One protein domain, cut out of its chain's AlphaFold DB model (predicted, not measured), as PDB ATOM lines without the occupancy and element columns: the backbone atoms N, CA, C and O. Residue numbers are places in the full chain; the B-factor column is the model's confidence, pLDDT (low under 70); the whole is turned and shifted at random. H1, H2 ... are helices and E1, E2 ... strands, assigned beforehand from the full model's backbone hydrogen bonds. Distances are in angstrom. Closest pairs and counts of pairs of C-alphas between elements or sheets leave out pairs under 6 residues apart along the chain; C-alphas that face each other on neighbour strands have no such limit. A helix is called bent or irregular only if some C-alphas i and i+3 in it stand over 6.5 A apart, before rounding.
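What this domain is: This is residues 26 to 166 of the 359 residues of an uncharacterized protein of Lactobacillus nasuensis JCM 17158 (UniProt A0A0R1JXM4). A strongly twisted sheet of eight strands curls round the short helix H1, while H3 covers E7 and E8 on the same face and H2 packs over E5. The long, bent strand E1 has E2 and E3 along different parts of one side and E8 on the other, and from E8 the sheet goes on through E7, E6 and E5 to E4. The printed part has 141 residues, with three named helices and eight named strands: along the chain H1 comes first, then E1 to E4, then H2 and H3, then E5 to E8; the neighbour pairs of the branched sheet, E1 and E2, E1 and E3, E1 and E8, E4 and E5, E5 and E6, E6 and E7, and E7 and E8, are antiparallel. The class is mixed, helices and strands, with under half of the residues in named elements. The whole is compact, with a radius of gyration of the C-alphas of 14.4 A, and rounded, spanning 38 by 32 by 31 A.

Where its parts are: The longest strand, E1, is residues 38 to 47, 25.2 A from C-alpha 38 at (45.490, -111.413, 180.086) to C-alpha 47. E2 is residues 50 to 53, E3 62 to 66, E4 74 to 76 and E5 122 to 125. E6, residues 134 to 139, is 16.8 A long; E7, 142 to 147, is 16.3 A. E8, residues 161 to 165, is 13.1 A long and ends at C-alpha 165 (41.209, -106.538, 172.846). H1 is residues 26 to 33, beginning at C-alpha 26 (59.107, -106.271, 170.908); H2 is 78 to 86, 12.1 A; H3 is 99 to 108, 14.3 A.

How they stand to each other: E1 bends by 57 degrees at residue 43. It pairs with E3 over residues 38 to 41, with N 40 and O 63 at 2.8 A, and with E2 over 44 to 47, with N 45 and O 52 at 2.9 A. On its other side is E8, with N 43 and O 163 at 2.9 A. E5, E6, E7 and E8 form a meander, each strand the antiparallel neighbour of the one before; N 145 and O 162 are 2.9 A apart, N 144 and O 137 2.8 A, and N 122 and O 136 2.8 A. E4 is an edge strand beside E5, with N 76 and O 123 at 2.9 A. H1 is on the sheet; its closest C-alphas to E6 are Ser 29 and Ala 138, 4.2 A. H3 is over E7 and E8 at a height over the sheet of 9.4 A; C-alphas 105 and 161, the closest of H3 and E8, are 7.1 A apart. H2 is over E5 at a height of 9.6 A, with C-alphas 81 and 123 closest at 6.7 A. In H1, H2 and H3 every O i to N i+4 pair is within hydrogen-bond range.

The domain as a whole: The C-alphas of Ala 36 and Asp 153 are the two farthest apart, 41.8 A. The printed part has no cut. The links H2 to H3, H3 to E5 and E7 to E8 are long. The mean pLDDT of the printed part is 90.7, and residues 153 to 156 are under 70.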
ATOM      1  N   GLN A  26      58.654-105.150 170.079       81.81
ATOM      2  CA  GLN A  26      59.107-106.271 170.908       81.81
ATOM      3  C   GLN A  26      59.066-106.005 172.430       81.81
ATOM      4  O   GLN A  26      58.523-106.854 173.144       81.81
ATOM      5  N   PRO A  27      59.570-104.875 172.974       79.88
ATOM      6  CA  PRO A  27      59.555-104.652 174.424       79.88
ATOM      7  C   PRO A  27      58.134-104.529 174.987       79.88
ATOM      8  O   PRO A  27      57.799-105.176 175.978       79.88
ATOM      9  N   ALA A  28      57.274-103.760 174.310       83.12
ATOM     10  CA  ALA A  28      55.886-103.552 174.719       83.12
ATOM     11  C   ALA A  28      55.056-104.842 174.614       83.12
ATOM     12  O   ALA A  28      54.245-105.134 175.493       83.12
ATOM     13  N   SER A  29      55.295-105.634 173.566       89.44
ATOM     14  CA  SER A  29      54.650-106.934 173.374       89.44
ATOM     15  C   SER A  29      55.026-107.913 174.480       89.44
ATOM     16  O   SER A  29      54.145-108.475 175.126       89.44
ATOM     17  N   ARG A  30      56.324-108.052 174.780       87.94
ATOM     18  CA  ARG A  30      56.795-108.923 175.868       87.94
ATOM     19  C   ARG A  30      56.194-108.529 177.207       87.94
ATOM     20  O   ARG A  30      55.733-109.401 177.932       87.94
ATOM     21  N   GLN A  31      56.153-107.235 177.521       88.12
ATOM     22  CA  GLN A  31      55.526-106.756 178.750       88.12
ATOM     23  C   GLN A  31      54.047-107.167 178.824       88.12
ATOM     24  O   GLN A  31      53.627-107.747 179.823       88.12
ATOM     25  N   ALA A  32      53.278-106.924 177.758       88.88
ATOM     26  CA  ALA A  32      51.856-107.254 177.703       88.88
ATOM     27  C   ALA A  32      51.588-108.771 177.812       88.88
ATOM     28  O   ALA A  32      50.667-109.196 178.511       88.88
ATOM     29  N   LEU A  33      52.406-109.597 177.158       91.62
ATOM     30  CA  LEU A  33      52.258-111.056 177.166       91.62
ATOM     31  C   LEU A  33      52.747-111.699 178.476       91.62
ATOM     32  O   LEU A  33      52.220-112.736 178.879       91.62
ATOM     33  N   ASN A  34      53.712-111.080 179.169       91.00
ATOM     34  CA  ASN A  34      54.297-111.586 180.420       91.00
ATOM     35  C   ASN A  34      53.472-111.293 181.681       91.00
ATOM     36  O   ASN A  34      53.858-111.727 182.769       91.00
ATOM     37  N   HIS A  35      52.337-110.597 181.569       91.31
ATOM     38  CA  HIS A  35      51.417-110.454 182.696       91.31
ATOM     39  C   HIS A  35      50.973-111.825 183.239       91.31
ATOM     40  O   HIS A  35      50.924-112.825 182.519       91.31
ATOM     41  N   ALA A  36      50.612-111.859 184.528       92.00
ATOM     42  CA  ALA A  36      50.150-113.076 185.202       92.00
ATOM     43  C   ALA A  36      48.948-113.723 184.493       92.00
ATOM     44  O   ALA A  36      48.804-114.948 184.487       92.00
ATOM     45  N   GLU A  37      48.097-112.883 183.901       94.69
ATOM     46  CA  GLU A  37      46.996-113.283 183.042       94.69
ATOM     47  C   GLU A  37      46.486-112.095 182.228       94.69
ATOM     48  O   GLU A  37      46.240-111.020 182.778       94.69
ATOM     49  N   THR A  38      46.282-112.306 180.931       95.44
ATOM     50  CA  THR A  38      45.490-111.413 180.086       95.44
ATOM     51  C   THR A  38      44.534-112.237 179.242       95.44
ATOM     52  O   THR A  38      44.938-113.208 178.607       95.44
ATOM     53  N   ILE A  39      43.266-111.836 179.241       96.38
ATOM     54  CA  ILE A  39      42.225-112.404 178.389       96.38
ATOM     55  C   ILE A  39      42.007-111.430 177.237       96.38
ATOM     56  O   ILE A  39      41.693-110.255 177.464       96.38
ATOM     57  N   TRP A  40      42.191-111.928 176.024       97.00
ATOM     58  CA  TRP A  40      42.026-111.212 174.772       97.00
ATOM     59  C   TRP A  40      40.813-111.786 174.047       97.00
ATOM     60  O   TRP A  40      40.732-112.999 173.881       97.00
ATOM     61  N   HIS A  41      39.883-110.946 173.608       96.75
ATOM     62  CA  HIS A  41      38.755-111.372 172.777       96.75
ATOM     63  C   HIS A  41      38.822-110.701 171.412       96.75
ATOM     64  O   HIS A  41      39.234-109.543 171.317       96.75
ATOM     65  N   ASP A  42      38.442-111.438 170.374       96.31
ATOM     66  CA  ASP A  42      38.368-110.941 169.005       96.31
ATOM     67  C   ASP A  42      37.422-109.730 168.917       96.31
ATOM     68  O   ASP A  42      36.309-109.754 169.448       96.31
ATOM     69  N   ILE A  43      37.884-108.658 168.274       96.25
ATOM     70  CA  ILE A  43      37.088-107.461 167.975       96.25
ATOM     71  C   ILE A  43      36.960-107.207 166.468       96.25
ATOM     72  O   ILE A  43      36.343-106.225 166.048       96.25
ATOM     73  N   GLY A  44      37.540-108.066 165.638       96.88
ATOM     74  CA  GLY A  44      37.465-108.017 164.190       96.88
ATOM     75  C   GLY A  44      38.803-108.278 163.513       96.88
ATOM     76  O   GLY A  44      39.879-108.241 164.117       96.88
ATOM     77  N   SER A  45      38.726-108.475 162.205       97.00
ATOM     78  CA  SER A  45      39.852-108.857 161.368       97.00
ATOM     79  C   SER A  45      40.021-107.930 160.170       97.00
ATOM     80  O   SER A  45      39.097-107.249 159.726       97.00
ATOM     81  N   TRP A  46      41.246-107.877 159.661       96.12
ATOM     82  CA  TRP A  46      41.613-107.213 158.423       96.12
ATOM     83  C   TRP A  46      42.017-108.273 157.412       96.12
ATOM     84  O   TRP A  46      43.056-108.897 157.591       96.12
ATOM     85  N   THR A  47      41.252-108.425 156.335       92.50
ATOM     86  CA  THR A  47      41.556-109.371 155.251       92.50
ATOM     87  C   THR A  47      41.680-108.601 153.948       92.50
ATOM     88  O   THR A  47      40.798-107.817 153.593       92.50
ATOM     89  N   ALA A  48      42.812-108.756 153.253       86.12
ATOM     90  CA  ALA A  48      43.132-107.991 152.042       86.12
ATOM     91  C   ALA A  48      42.937-106.460 152.205       86.12
ATOM     92  O   ALA A  48      42.550-105.758 151.274       86.12
ATOM     93  N   GLY A  49      43.195-105.934 153.411       84.94
ATOM     94  CA  GLY A  49      43.057-104.511 153.734       84.94
ATOM     95  C   GLY A  49      41.631-104.023 154.019       84.94
ATOM     96  O   GLY A  49      41.459-102.825 154.244       84.94
ATOM     97  N   LYS A  50      40.629-104.911 154.042       92.62
ATOM     98  CA  LYS A  50      39.249-104.603 154.448       92.62
ATOM     99  C   LYS A  50      39.015-105.047 155.887       92.62
ATOM    100  O   LYS A  50      39.402-106.155 156.242       92.62
ATOM    101  N   TYR A  51      38.395-104.186 156.692       96.38
ATOM    102  CA  TYR A  51      38.041-104.499 158.074       96.38
ATOM    103  C   TYR A  51      36.659-105.145 158.154       96.38
ATOM    104  O   TYR A  51      35.695-104.606 157.609       96.38
ATOM    105  N   THR A  52      36.578-106.242 158.896       97.31
ATOM    106  CA  THR A  52      35.338-106.909 159.281       97.31
ATOM    107  C   THR A  52      35.274-106.928 160.801       97.31
ATOM    108  O   THR A  52      36.140-107.503 161.457       97.31
ATOM    109  N   ALA A  53      34.267-106.272 161.375       96.88
ATOM    110  CA  ALA A  53      34.054-106.300 162.817       96.88
ATOM    111  C   ALA A  53      33.604-107.692 163.278       96.88
ATOM    112  O   ALA A  53      32.893-108.390 162.553       96.88
ATOM    113  N   GLN A  54      33.968-108.066 164.508       94.88
ATOM    114  CA  GLN A  54      33.395-109.243 165.156       94.88
ATOM    115  C   GLN A  54      31.871-109.080 165.249       94.88
ATOM    116  O   GLN A  54      31.374-108.070 165.757       94.88
ATOM    117  N   ALA A  55      31.125-110.072 164.766       92.62
ATOM    118  CA  ALA A  55      29.670-110.038 164.805       92.62
ATOM    119  C   ALA A  55      29.165-110.066 166.256       92.62
ATOM    120  O   ALA A  55      29.516-110.955 167.028       92.62
ATOM    121  N   ALA A  56      28.293-109.122 166.622       88.06
ATOM    122  CA  ALA A  56      27.776-109.000 167.989       88.06
ATOM    123  C   ALA A  56      26.950-110.219 168.445       88.06
ATOM    124  O   ALA A  56      26.860-110.496 169.640       88.06
ATOM    125  N   SER A  57      26.352-110.956 167.503       87.25
ATOM    126  CA  SER A  57      25.589-112.184 167.757       87.25
ATOM    127  C   SER A  57      26.461-113.432 167.911       87.25
ATOM    128  O   SER A  57      25.955-114.461 168.353       87.25
ATOM    129  N   VAL A  58      27.758-113.353 167.602       89.62
ATOM    130  CA  VAL A  58      28.681-114.492 167.621       89.62
ATOM    131  C   VAL A  58      29.665-114.334 168.775       89.62
ATOM    132  O   VAL A  58      30.313-113.293 168.916       89.62
ATOM    133  N   ALA A  59      29.802-115.377 169.595       90.69
ATOM    134  CA  ALA A  59      30.794-115.398 170.663       90.69
ATOM    135  C   ALA A  59      32.211-115.236 170.063       90.69
ATOM    136  O   ALA A  59      32.560-115.966 169.131       90.69
ATOM    137  N   PRO A  60      33.022-114.273 170.539       94.44
ATOM    138  CA  PRO A  60      34.347-114.020 169.990       94.44
ATOM    139  C   PRO A  60      35.307-115.169 170.289       94.44
ATOM    140  O   PRO A  60      35.231-115.806 171.340       94.44
ATOM    141  N   THR A  61      36.297-115.356 169.418       94.31
ATOM    142  CA  THR A  61      37.460-116.177 169.766       94.31
ATOM    143  C   THR A  61      38.199-115.533 170.938       94.31
ATOM    144  O   THR A  61      38.414-114.316 170.953       94.31
ATOM    145  N   VAL A  62      38.616-116.344 171.910       95.56
ATOM    146  CA  VAL A  62      39.370-115.889 173.081       95.56
ATOM    147  C   VAL A  62      40.780-116.460 173.058       95.56
ATOM    148  O   VAL A  62      40.976-117.657 172.863       95.56
ATOM    149  N   VAL A  63      41.761-115.601 173.317       95.19
ATOM    150  CA  VAL A  63      43.142-115.992 173.603       95.19
ATOM    151  C   VAL A  63      43.436-115.619 175.046       95.19
ATOM    152  O   VAL A  63      43.201-114.486 175.463       95.19
ATOM    153  N   VAL A  64      43.973-116.555 175.822       95.62
ATOM    154  CA  VAL A  64      44.447-116.277 177.181       95.62
ATOM    155  C   VAL A  64      45.959-116.380 177.190       95.62
ATOM    156  O   VAL A  64      46.499-117.410 176.799       95.62
ATOM    157  N   THR A  65      46.644-115.333 177.647       95.19
ATOM    158  CA  THR A  65      48.105-115.330 177.789       95.19
ATOM    159  C   THR A  65      48.509-115.231 179.250       95.19
ATOM    160  O   THR A  65      47.940-114.434 180.001       95.19
ATOM    161  N   ARG A  66      49.509-116.012 179.656       93.25
ATOM    162  CA  ARG A  66      50.073-116.031 181.007       93.25
ATOM    163  C   ARG A  66      51.583-116.192 180.913       93.25
ATOM    164  O   ARG A  66      52.051-117.140 180.289       93.25
ATOM    165  N   HIS A  67      52.332-115.286 181.539       92.31
ATOM    166  CA  HIS A  67      53.796-115.373 181.629       92.31
ATOM    167  C   HIS A  67      54.482-115.615 180.265       92.31
ATOM    168  O   HIS A  67      55.393-116.428 180.150       92.31
ATOM    169  N   GLY A  68      53.999-114.941 179.214       89.75
ATOM    170  CA  GLY A  68      54.559-115.005 177.860       89.75
ATOM    171  C   GLY A  68      53.979-116.110 176.973       89.75
ATOM    172  O   GLY A  68      54.244-116.125 175.769       89.75
ATOM    173  N   LEU A  69      53.156-117.004 177.525       90.88
ATOM    174  CA  LEU A  69      52.584-118.153 176.823       90.88
ATOM    175  C   LEU A  69      51.087-117.982 176.597       90.88
ATOM    176  O   LEU A  69      50.377-117.556 177.506       90.88
ATOM    177  N   ALA A  70      50.584-118.372 175.425       92.25
ATOM    178  CA  ALA A  70      49.159-118.644 175.283       92.25
ATOM    179  C   ALA A  70      48.814-119.951 176.025       92.25
ATOM    180  O   ALA A  70      49.574-120.922 175.968       92.25
ATOM    181  N   VAL A  71      47.698-119.985 176.752       90.94
ATOM    182  CA  VAL A  71      47.290-121.182 177.500       90.94
ATOM    183  C   VAL A  71      47.014-122.343 176.539       90.94
ATOM    184  O   VAL A  71      46.455-122.139 175.465       90.94
ATOM    185  N   GLY A  72      47.444-123.556 176.906       87.75
ATOM    186  CA  GLY A  72      47.332-124.744 176.052       87.75
ATOM    187  C   GLY A  72      48.323-124.773 174.882       87.75
ATOM    188  O   GLY A  72      48.147-125.555 173.948       87.75
ATOM    189  N   SER A  73      49.354-123.921 174.907       91.12
ATOM    190  CA  SER A  73      50.347-123.824 173.838       91.12
ATOM    191  C   SER A  73      51.785-123.987 174.325       91.12
ATOM    192  O   SER A  73      52.097-123.813 175.503       91.12
ATOM    193  N   THR A  74      52.684-124.283 173.386       91.81
ATOM    194  CA  THR A  74      54.133-124.131 173.567       91.81
ATOM    195  C   THR A  74      54.609-122.921 172.770       91.81
ATOM    196  O   THR A  74      54.274-122.801 171.589       91.81
ATOM    197  N   ALA A  75      55.419-122.052 173.377       91.56
ATOM    198  CA  ALA A  75      56.092-120.989 172.635       91.56
ATOM    199  C   ALA A  75      57.196-121.545 171.732       91.56
ATOM    200  O   ALA A  75      57.893-122.497 172.082       91.56
ATOM    201  N   LEU A  76      57.364-120.910 170.579       91.88
ATOM    202  CA  LEU A  76      58.382-121.238 169.594       91.88
ATOM    203  C   LEU A  76      59.204-119.998 169.262       91.88
ATOM    204  O   LEU A  76      58.686-118.883 169.154       91.88
ATOM    205  N   THR A  77      60.495-120.208 169.030       91.19
ATOM    206  CA  THR A  77      61.314-119.216 168.331       91.19
ATOM    207  C   THR A  77      60.872-119.123 166.870       91.19
ATOM    208  O   THR A  77      60.340-120.079 166.302       91.19
ATOM    209  N   TYR A  78      61.154-117.994 166.215       90.88
ATOM    210  CA  TYR A  78      60.883-117.852 164.783       90.88
ATOM    211  C   TYR A  78      61.582-118.937 163.944       90.88
ATOM    212  O   TYR A  78      60.997-119.451 162.996       90.88
ATOM    213  N   ALA A  79      62.807-119.336 164.309       92.31
ATOM    214  CA  ALA A  79      63.522-120.409 163.619       92.31
ATOM    215  C   ALA A  79      62.773-121.748 163.713       92.31
ATOM    216  O   ALA A  79      62.572-122.407 162.696       92.31
ATOM    217  N   GLN A  80      62.287-122.109 164.905       93.88
ATOM    218  CA  GLN A  80      61.485-123.320 165.108       93.88
ATOM    219  C   GLN A  80      60.157-123.261 164.342       93.88
ATOM    220  O   GLN A  80      59.797-124.228 163.675       93.88
ATOM    221  N   ALA A  81      59.462-122.120 164.388       92.56
ATOM    222  CA  ALA A  81      58.226-121.902 163.639       92.56
ATOM    223  C   ALA A  81      58.446-122.052 162.124       92.56
ATOM    224  O   ALA A  81      57.709-122.767 161.446       92.56
ATOM    225  N   LYS A  82      59.512-121.438 161.597       91.69
ATOM    226  CA  LYS A  82      59.887-121.512 160.183       91.69
ATOM    227  C   LYS A  82      60.215-122.936 159.745       91.69
ATOM    228  O   LYS A  82      59.783-123.341 158.666       91.69
ATOM    229  N   THR A  83      60.959-123.686 160.556       92.25
ATOM    230  CA  THR A  83      61.250-125.098 160.279       92.25
ATOM    231  C   THR A  83      59.963-125.914 160.244       92.25
ATOM    232  O   THR A  83      59.723-126.576 159.241       92.25
ATOM    233  N   ALA A  84      59.097-125.783 161.257       91.25
ATOM    234  CA  ALA A  84      57.825-126.506 161.323       91.25
ATOM    235  C   ALA A  84      56.921-126.243 160.104       91.25
ATOM    236  O   ALA A  84      56.295-127.164 159.585       91.25
ATOM    237  N   ILE A  85      56.882-124.998 159.618       90.69
ATOM    238  CA  ILE A  85      56.138-124.626 158.406       90.69
ATOM    239  C   ILE A  85      56.751-125.262 157.157       90.69
ATOM    240  O   ILE A  85      56.026-125.787 156.321       90.69
ATOM    241  N   ARG A  86      58.079-125.227 157.010       88.25
ATOM    242  CA  ARG A  86      58.763-125.784 155.830       88.25
ATOM    243  C   ARG A  86      58.649-127.299 155.731       88.25
ATOM    244  O   ARG A  86      58.641-127.824 154.625       88.25
ATOM    245  N   THR A  87      58.589-127.987 156.867       88.31
ATOM    246  CA  THR A  87      58.431-129.444 156.918       88.31
ATOM    247  C   THR A  87      56.981-129.891 156.750       88.31
ATOM    248  O   THR A  87      56.734-131.087 156.641       88.31
ATOM    249  N   GLN A  88      56.016-128.965 156.750       85.06
ATOM    250  CA  GLN A  88      54.606-129.297 156.592       85.06
ATOM    251  C   GLN A  88      54.253-129.455 155.111       85.06
ATOM    252  O   GLN A  88      54.134-128.475 154.377       85.06
ATOM    253  N   THR A  89      54.036-130.697 154.686       76.62
ATOM    254  CA  THR A  89      53.748-131.047 153.289       76.62
ATOM    255  C   THR A  89      52.322-130.705 152.860       76.62
ATOM    256  O   THR A  89      52.064-130.575 151.666       76.62
ATOM    257  N   SER A  90      51.399-130.501 153.807       81.00
ATOM    258  CA  SER A  90      50.012-130.107 153.512       81.00
ATOM    259  C   SER A  90      49.842-128.630 153.136       81.00
ATOM    260  O   SER A  90      48.784-128.241 152.641       81.00
ATOM    261  N   LEU A  91      50.861-127.788 153.345       78.94
ATOM    262  CA  LEU A  91      50.821-126.387 152.929       78.94
ATOM    263  C   LEU A  91      51.107-126.284 151.429       78.94
ATOM    264  O   LEU A  91      52.257-126.260 150.990       78.94
ATOM    265  N   VAL A  92      50.045-126.194 150.631       77.06
ATOM    266  CA  VAL A  92      50.148-126.018 149.179       77.06
ATOM    267  C   VAL A  92      50.662-124.609 148.863       77.06
ATOM    268  O   VAL A  92      49.994-123.620 149.168       77.06
ATOM    269  N   LYS A  93      51.844-124.529 148.232       80.44
ATOM    270  CA  LYS A  93      52.484-123.291 147.736       80.44
ATOM    271  C   LYS A  93      52.500-122.150 148.779       80.44
ATOM    272  O   LYS A  93      51.800-121.153 148.614       80.44
ATOM    273  N   PRO A  94      53.271-122.265 149.877       84.69
ATOM    274  CA  PRO A  94      53.305-121.227 150.901       84.69
ATOM    275  C   PRO A  94      54.004-119.958 150.386       84.69
ATOM    276  O   PRO A  94      55.197-119.968 150.070       84.69
ATOM    277  N   HIS A  95      53.280-118.843 150.379       88.12
ATOM    278  CA  HIS A  95      53.789-117.520 150.029       88.12
ATOM    279  C   HIS A  95      54.038-116.696 151.291       88.12
ATOM    280  O   HIS A  95      53.114-116.189 151.919       88.12
ATOM    281  N   TRP A  96      55.306-116.556 151.670       89.94
ATOM    282  CA  TRP A  96      55.705-115.804 152.859       89.94
ATOM    283  C   TRP A  96      55.508-114.302 152.674       89.94
ATOM    284  O   TRP A  96      55.980-113.721 151.695       89.94
ATOM    285  N   PHE A  97      54.891-113.654 153.660       92.88
ATOM    286  CA  PHE A  97      54.819-112.199 153.678       92.88
ATOM    287  C   PHE A  97      56.176-111.598 154.052       92.88
ATOM    288  O   PHE A  97      56.826-111.991 155.023       92.88
ATOM    289  N   THR A  98      56.597-110.588 153.296       93.25
ATOM    290  CA  THR A  98      57.766-109.771 153.640       93.25
ATOM    291  C   THR A  98      57.476-108.886 154.853       93.25
ATOM    292  O   THR A  98      56.333-108.493 155.094       93.25
ATOM    293  N   LEU A  99      58.520-108.460 155.574       95.06
ATOM    294  CA  LEU A  99      58.380-107.514 156.692       95.06
ATOM    295  C   LEU A  99      57.641-106.224 156.281       95.06
ATOM    296  O   LEU A  99      56.850-105.681 157.050       95.06
ATOM    297  N   LYS A 100      57.848-105.763 155.039       95.06
ATOM    298  CA  LYS A 100      57.141-104.613 154.460       95.06
ATOM    299  C   LYS A 100      55.633-104.864 154.358       95.06
ATOM    300  O   LYS A 100      54.856-103.987 154.726       95.06
ATOM    301  N   GLN A 101      55.218-106.045 153.898       94.69
ATOM    302  CA  GLN A 101      53.799-106.415 153.817       94.69
ATOM    303  C   GLN A 101      53.173-106.560 155.206       94.69
ATOM    304  O   GLN A 101      52.066-106.066 155.422       94.69
ATOM    305  N   LEU A 102      53.897-107.151 156.163       95.81
ATOM    306  CA  LEU A 102      53.436-107.257 157.551       95.81
ATOM    307  C   LEU A 102      53.211-105.881 158.187       95.81
ATOM    308  O   LEU A 102      52.143-105.613 158.736       95.81
ATOM    309  N   ASN A 103      54.180-104.975 158.043       96.50
ATOM    310  CA  ASN A 103      54.061-103.606 158.539       96.50
ATOM    311  C   ASN A 103      52.963-102.811 157.821       96.50
ATOM    312  O   ASN A 103      52.263-102.029 158.463       96.50
ATOM    313  N   ALA A 104      52.757-103.030 156.519       95.50
ATOM    314  CA  ALA A 104      51.645-102.423 155.792       95.50
ATOM    315  C   ALA A 104      50.280-102.908 156.320       95.50
ATOM    316  O   ALA A 104      49.368-102.096 156.490       95.50
ATOM    317  N   GLY A 105      50.151-104.200 156.643       95.56
ATOM    318  CA  GLY A 105      48.965-104.753 157.302       95.56
ATOM    319  C   GLY A 105      48.735-104.142 158.689       95.56
ATOM    320  O   GLY A 105      47.646-103.652 158.982       95.56
ATOM    321  N   LEU A 106      49.774-104.081 159.528       96.31
ATOM    322  CA  LEU A 106      49.703-103.477 160.865       96.31
ATOM    323  C   LEU A 106      49.345-101.985 160.834       96.31
ATOM    324  O   LEU A 106      48.600-101.503 161.692       96.31
ATOM    325  N   ALA A 107      49.833-101.253 159.831       95.38
ATOM    326  CA  ALA A 107      49.456 -99.862 159.609       95.38
ATOM    327  C   ALA A 107      47.959 -99.733 159.287       95.38
ATOM    328  O   ALA A 107      47.285 -98.879 159.867       95.38
ATOM    329  N   LYS A 108      47.408-100.618 158.437       95.12
ATOM    330  CA  LYS A 108      45.956-100.679 158.176       95.12
ATOM    331  C   LYS A 108      45.166-100.998 159.444       95.12
ATOM    332  O   LYS A 108      44.201-100.298 159.736       95.12
ATOM    333  N   ALA A 109      45.652-101.936 160.255       94.50
ATOM    334  CA  ALA A 109      45.078-102.274 161.558       94.50
ATOM    335  C   ALA A 109      45.276-101.195 162.645       94.50
ATOM    336  O   ALA A 109      44.879-101.397 163.795       94.50
ATOM    337  N   LYS A 110      45.878-100.040 162.310       93.56
ATOM    338  CA  LYS A 110      46.158 -98.923 163.229       93.56
ATOM    339  C   LYS A 110      46.925 -99.373 164.479       93.56
ATOM    340  O   LYS A 110      46.649 -98.918 165.592       93.56
ATOM    341  N   ALA A 111      47.897-100.264 164.294       92.56
ATOM    342  CA  ALA A 111      48.696-100.817 165.383       92.56
ATOM    343  C   ALA A 111      49.608 -99.765 166.051       92.56
ATOM    344  O   ALA A 111      49.901 -99.824 167.251       92.56
ATOM    345  N   GLY A 112      50.031 -98.766 165.269       91.31
ATOM    346  CA  GLY A 112      50.857 -97.631 165.693       91.31
ATOM    347  C   GLY A 112      52.303 -97.996 166.057       91.31
ATOM    348  O   GLY A 112      52.977 -97.200 166.710       91.31
ATOM    349  N   PHE A 113      52.739 -99.210 165.736       93.19
ATOM    350  CA  PHE A 113      54.109 -99.691 165.881       93.19
ATOM    351  C   PHE A 113      54.524-100.375 164.579       93.19
ATOM    352  O   PHE A 113      53.679-100.661 163.727       93.19
ATOM    353  N   VAL A 114      55.815-100.671 164.457       94.88
ATOM    354  CA  VAL A 114      56.362-101.468 163.357       94.88
ATOM    355  C   VAL A 114      57.154-102.648 163.899       94.88
ATOM    356  O   VAL A 114      57.772-102.573 164.965       94.88
ATOM    357  N   LEU A 115      57.131-103.739 163.146       95.56
ATOM    358  CA  LEU A 115      58.047-104.857 163.294       95.56
ATOM    359  C   LEU A 115      59.373-104.475 162.630       95.56
ATOM    360  O   LEU A 115      59.395-104.040 161.474       95.56
ATOM    361  N   LYS A 116      60.479-104.654 163.344       94.81
ATOM    362  CA  LYS A 116      61.844-104.535 162.816       94.81
ATOM    363  C   LYS A 116      62.354-105.869 162.276       94.81
ATOM    364  O   LYS A 116      63.222-105.890 161.411       94.81
ATOM    365  N   GLN A 117      61.805-106.970 162.776       94.06
ATOM    366  CA  GLN A 117      62.196-108.334 162.433       94.06
ATOM    367  C   GLN A 117      61.056-109.307 162.753       94.06
ATOM    368  O   GLN A 117      60.189-109.021 163.574       94.06
ATOM    369  N   LEU A 118      61.058-110.490 162.133       91.38
ATOM    370  CA  LEU A 118      60.035-111.517 162.393       91.38
ATOM    371  C   LEU A 118      60.119-112.104 163.809       91.38
ATOM    372  O   LEU A 118      59.130-112.610 164.322       91.38
ATOM    373  N   THR A 119      61.274-111.992 164.463       91.81
ATOM    374  CA  THR A 119      61.481-112.350 165.875       91.81
ATOM    375  C   THR A 119      60.838-111.367 166.859       91.81
ATOM    376  O   THR A 119      60.813-111.651 168.056       91.81
ATOM    377  N   ASP A 120      60.277-110.249 166.382       93.19
ATOM    378  CA  ASP A 120      59.402-109.392 167.193       93.19
ATOM    379  C   ASP A 120      58.032-110.051 167.439       93.19
ATOM    380  O   ASP A 120      57.310-109.654 168.359       93.19
ATOM    381  N   LEU A 121      57.674-111.052 166.624       94.50
ATOM    382  CA  LEU A 121      56.476-111.866 166.787       94.50
ATOM    383  C   LEU A 121      56.740-113.021 167.754       94.50
ATOM    384  O   LEU A 121      57.807-113.637 167.758       94.50
ATOM    385  N   THR A 122      55.725-113.345 168.543       94.25
ATOM    386  CA  THR A 122      55.688-114.554 169.366       94.25
ATOM    387  C   THR A 122      54.901-115.628 168.634       94.25
ATOM    388  O   THR A 122      53.817-115.356 168.122       94.25
ATOM    389  N   PHE A 123      55.433-116.844 168.574       94.50
ATOM    390  CA  PHE A 123      54.783-117.969 167.906       94.50
ATOM    391  C   PHE A 123      54.362-119.007 168.935       94.50
ATOM    392  O   PHE A 123      55.114-119.311 169.862       94.50
ATOM    393  N   TYR A 124      53.173-119.563 168.742       93.50
ATOM    394  CA  TYR A 124      52.604-120.590 169.602       93.50
ATOM    395  C   TYR A 124      52.214-121.796 168.754       93.50
ATOM    396  O   TYR A 124      51.625-121.629 167.688       93.50
ATOM    397  N   ARG A 125      52.516-123.002 169.238       91.06
ATOM    398  CA  ARG A 125      51.939-124.250 168.716       91.06
ATOM    399  C   ARG A 125      50.969-124.837 169.727       91.06
ATOM    400  O   ARG A 125      51.219-124.759 170.930       91.06
ATOM    401  N   THR A 126      49.910-125.462 169.243       87.00
ATOM    402  CA  THR A 126      48.951-126.218 170.059       87.00
ATOM    403  C   THR A 126      48.824-127.636 169.504       87.00
ATOM    404  O   THR A 126      49.339-127.926 168.424       87.00
ATOM    405  N   ALA A 127      48.138-128.530 170.222       81.81
ATOM    406  CA  ALA A 127      47.871-129.881 169.719       81.81
ATOM    407  C   ALA A 127      47.037-129.868 168.421       81.81
ATOM    408  O   ALA A 127      47.260-130.688 167.537       81.81
ATOM    409  N   VAL A 128      46.115-128.907 168.292       77.88
ATOM    410  CA  VAL A 128      45.232-128.749 167.120       77.88
ATOM    411  C   VAL A 128      45.839-127.884 166.012       77.88
ATOM    412  O   VAL A 128      45.489-128.027 164.846       77.88
ATOM    413  N   THR A 129      46.776-126.995 166.351       79.31
ATOM    414  CA  THR A 129      47.507-126.143 165.405       79.31
ATOM    415  C   THR A 129      49.007-126.371 165.596       79.31
ATOM    416  O   THR A 129      49.702-125.539 166.191       79.31
ATOM    417  N   PRO A 130      49.531-127.520 165.127       80.62
ATOM    418  CA  PRO A 130      50.933-127.877 165.332       80.62
ATOM    419  C   PRO A 130      51.889-127.005 164.505       80.62
ATOM    420  O   PRO A 130      53.061-126.872 164.858       80.62
ATOM    421  N   VAL A 131      51.390-126.390 163.426       87.75
ATOM    422  CA  VAL A 131      52.163-125.533 162.521       87.75
ATOM    423  C   VAL A 131      51.769-124.065 162.725       87.75
ATOM    424  O   VAL A 131      50.648-123.684 162.389       87.75
ATOM    425  N   PRO A 132      52.667-123.219 163.263       89.62
ATOM    426  CA  PRO A 132      52.344-121.852 163.673       89.62
ATOM    427  C   PRO A 132      52.396-120.866 162.492       89.62
ATOM    428  O   PRO A 132      53.310-120.048 162.394       89.62
ATOM    429  N   THR A 133      51.412-120.903 161.592       91.44
ATOM    430  CA  THR A 133      51.301-119.962 160.450       91.44
ATOM    431  C   THR A 133      50.878-118.542 160.852       91.44
ATOM    432  O   THR A 133      50.768-117.657 160.003       91.44
ATOM    433  N   THR A 134      50.662-118.311 162.149       93.88
ATOM    434  CA  THR A 134      50.246-117.035 162.734       93.88
ATOM    435  C   THR A 134      51.236-116.602 163.812       93.88
ATOM    436  O   THR A 134      51.569-117.377 164.711       93.88
ATOM    437  N   GLY A 135      51.701-115.356 163.729       95.19
ATOM    438  CA  GLY A 135      52.536-114.715 164.742       95.19
ATOM    439  C   GLY A 135      51.750-113.696 165.564       95.19
ATOM    440  O   GLY A 135      50.856-113.024 165.053       95.19
ATOM    441  N   PHE A 136      52.103-113.556 166.836       96.12
ATOM    442  CA  PHE A 136      51.407-112.705 167.794       96.12
ATOM    443  C   PHE A 136      52.277-111.542 168.251       96.12
ATOM    444  O   PHE A 136      53.460-111.704 168.556       96.12
ATOM    445  N   VAL A 137      51.677-110.363 168.365       96.06
ATOM    446  CA  VAL A 137      52.336-109.182 168.925       96.06
ATOM    447  C   VAL A 137      51.322-108.330 169.669       96.06
ATOM    448  O   VAL A 137      50.220-108.093 169.183       96.06
ATOM    449  N   ALA A 138      51.669-107.883 170.869       95.31
ATOM    450  CA  ALA A 138      50.785-107.092 171.711       95.31
ATOM    451  C   ALA A 138      51.269-105.644 171.842       95.31
ATOM    452  O   ALA A 138      52.466-105.351 171.828       95.31
ATOM    453  N   ARG A 139      50.321-104.718 172.002       92.75
ATOM    454  CA  ARG A 139      50.604-103.339 172.406       92.75
ATOM    455  C   ARG A 139      49.442-102.763 173.200       92.75
ATOM    456  O   ARG A 139      48.325-102.633 172.695       92.75
ATOM    457  N   GLY A 140      49.726-102.353 174.435       90.25
ATOM    458  CA  GLY A 140      48.709-101.832 175.343       90.25
ATOM    459  C   GLY A 140      47.592-102.857 175.548       90.25
ATOM    460  O   GLY A 140      47.850-103.988 175.945       90.25
ATOM    461  N   LYS A 141      46.348-102.471 175.244       92.88
ATOM    462  CA  LYS A 141      45.158-103.327 175.388       92.88
ATOM    463  C   LYS A 141      44.778-104.094 174.115       92.88
ATOM    464  O   LYS A 141      43.641-104.546 174.012       92.88
ATOM    465  N   ARG A 142      45.691-104.216 173.143       96.31
ATOM    466  CA  ARG A 142      45.462-104.954 171.892       96.31
ATOM    467  C   ARG A 142      46.506-106.039 171.660       96.31
ATOM    468  O   ARG A 142      47.689-105.821 171.921       96.31
ATOM    469  N   LEU A 143      46.051-107.158 171.113       97.75
ATOM    470  CA  LEU A 143      46.865-108.257 170.608       97.75
ATOM    471  C   LEU A 143      46.549-108.421 169.120       97.75
ATOM    472  O   LEU A 143      45.386-108.416 168.732       97.75
ATOM    473  N   TYR A 144      47.581-108.539 168.296       97.81
ATOM    474  CA  TYR A 144      47.463-108.727 166.856       97.81
ATOM    475  C   TYR A 144      47.961-110.130 166.532       97.81
ATOM    476  O   TYR A 144      49.121-110.443 166.810       97.81
ATOM    477  N   ALA A 145      47.084-110.956 165.972       97.25
ATOM    478  CA  ALA A 145      47.444-112.228 165.365       97.25
ATOM    479  C   ALA A 145      47.587-111.998 163.861       97.25
ATOM    480  O   ALA A 145      46.659-111.509 163.221       97.25
ATOM    481  N   ILE A 146      48.770-112.270 163.325       96.56
ATOM    482  CA  ILE A 146      49.174-111.893 161.974       96.56
ATOM    483  C   ILE A 146      49.530-113.163 161.219       96.56
ATOM    484  O   ILE A 146      50.458-113.872 161.619       96.56
ATOM    485  N   GLU A 147      48.839-113.433 160.117       94.50
ATOM    486  CA  GLU A 147      49.253-114.493 159.201       94.50
ATOM    487  C   GLU A 147      50.621-114.149 158.599       94.50
ATOM    488  O   GLU A 147      50.828-113.063 158.051       94.50
ATOM    489  N   ILE A 148      51.581-115.067 158.719       93.62
ATOM    490  CA  ILE A 148      52.955-114.867 158.218       93.62
ATOM    491  C   ILE A 148      53.171-115.433 156.812       93.62
ATOM    492  O   ILE A 148      54.204-115.170 156.187       93.62
ATOM    493  N   LEU A 149      52.188-116.164 156.291       90.69
ATOM    494  CA  LEU A 149      52.152-116.679 154.928       90.69
ATOM    495  C   LEU A 149      50.712-116.758 154.414       90.69
ATOM    496  O   LEU A 149      49.783-116.837 155.212       90.69
ATOM    497  N   ALA A 150      50.557-116.788 153.096       87.38
ATOM    498  CA  ALA A 150      49.341-117.213 152.408       87.38
ATOM    499  C   ALA A 150      49.555-118.600 151.776       87.38
ATOM    500  O   ALA A 150      50.694-118.992 151.508       87.38
ATOM    501  N   THR A 151      48.476-119.339 151.530       81.62
ATOM    502  CA  THR A 151      48.495-120.622 150.809       81.62
ATOM    503  C   THR A 151      47.740-120.510 149.486       81.62
ATOM    504  O   THR A 151      46.803-119.722 149.356       81.62
ATOM    505  N   GLY A 152      48.143-121.311 148.497       74.88
ATOM    506  CA  GLY A 152      47.538-121.318 147.161       74.88
ATOM    507  C   GLY A 152      48.011-120.187 146.237       74.88
ATOM    508  O   GLY A 152      48.903-119.418 146.570       74.88
ATOM    509  N   ASP A 153      47.406-120.090 145.047       60.28
ATOM    510  CA  ASP A 153      47.870-119.208 143.956       60.28
ATOM    511  C   ASP A 153      47.536-117.716 144.156       60.28
ATOM    512  O   ASP A 153      47.871-116.865 143.328       60.28
ATOM    513  N   THR A 154      46.877-117.361 145.261       59.00
ATOM    514  CA  THR A 154      46.554-115.968 145.573       59.00
ATOM    515  C   THR A 154      47.693-115.319 146.350       59.00
ATOM    516  O   THR A 154      47.818-115.452 147.566       59.00
ATOM    517  N   ALA A 155      48.495-114.517 145.649       61.50
ATOM    518  CA  ALA A 155      49.417-113.576 146.276       61.50
ATOM    519  C   ALA A 155      48.623-112.414 146.899       61.50
ATOM    520  O   ALA A 155      48.569-111.303 146.357       61.50
ATOM    521  N   ALA A 156      47.964-112.666 148.034       68.75
ATOM    522  CA  ALA A 156      47.392-111.599 148.841       68.75
ATOM    523  C   ALA A 156      48.475-110.533 149.078       68.75
ATOM    524  O   ALA A 156      49.606-110.834 149.456       68.75
ATOM    525  N   LYS A 157      48.165-109.261 148.806       81.25
ATOM    526  CA  LYS A 157      49.161-108.183 148.942       81.25
ATOM    527  C   LYS A 157      49.450-107.843 150.406       81.25
ATOM    528  O   LYS A 157      50.517-107.306 150.698       81.25
ATOM    529  N   LEU A 158      48.507-108.143 151.298       89.31
ATOM    530  CA  LEU A 158      48.560-107.861 152.729       89.31
ATOM    531  C   LEU A 158      48.183-109.119 153.523       89.31
ATOM    532  O   LEU A 158      47.299-109.847 153.067       89.31
ATOM    533  N   PRO A 159      48.802-109.341 154.696       92.19
ATOM    534  CA  PRO A 159      48.438-110.446 155.576       92.19
ATOM    535  C   PRO A 159      47.030-110.264 156.138       92.19
ATOM    536  O   PRO A 159      46.579-109.125 156.324       92.19
ATOM    537  N   ALA A 160      46.369-111.376 156.467       94.00
ATOM    538  CA  ALA A 160      45.224-111.305 157.356       94.00
ATOM    539  C   ALA A 160      45.699-110.985 158.780       94.00
ATOM    540  O   ALA A 160      46.722-111.497 159.249       94.00
ATOM    541  N   ILE A 161      44.977-110.092 159.458       97.00
ATOM    542  CA  ILE A 161      45.265-109.709 160.842       97.00
ATOM    543  C   ILE A 161      43.984-109.771 161.653       97.00
ATOM    544  O   ILE A 161      43.079-108.973 161.419       97.00
ATOM    545  N   THR A 162      43.944-110.636 162.659       97.81
ATOM    546  CA  THR A 162      42.888-110.619 163.677       97.81
ATOM    547  C   THR A 162      43.330-109.739 164.836       97.81
ATOM    548  O   THR A 162      44.446-109.869 165.354       97.81
ATOM    549  N   VAL A 163      42.465-108.810 165.234       97.94
ATOM    550  CA  VAL A 163      42.720-107.886 166.337       97.94
ATOM    551  C   VAL A 163      41.909-108.336 167.536       97.94
ATOM    552  O   VAL A 163      40.686-108.404 167.486       97.94
ATOM    553  N   TYR A 164      42.595-108.573 168.644       98.00
ATOM    554  CA  TYR A 164      41.976-108.873 169.922       98.00
ATOM    555  C   TYR A 164      42.126-107.692 170.876       98.00
ATOM    556  O   TYR A 164      43.125-106.962 170.839       98.00
ATOM    557  N   ALA A 165      41.169-107.530 171.783       96.19
ATOM    558  CA  ALA A 165      41.209-106.538 172.846       96.19
ATOM    559  C   ALA A 165      41.180-107.190 174.230       96.19
ATOM    560  O   ALA A 165      40.509-108.193 174.452       96.19
ATOM    561  N   SER A 166      41.855-106.567 175.196       94.81
ATOM    562  CA  SER A 166      41.750-106.923 176.618       94.81
ATOM    563  C   SER A 166      40.786-106.003 177.379       94.81
ATOM    564  O   SER A 166      41.007-105.674 178.543       94.81
TER     565      SER A 166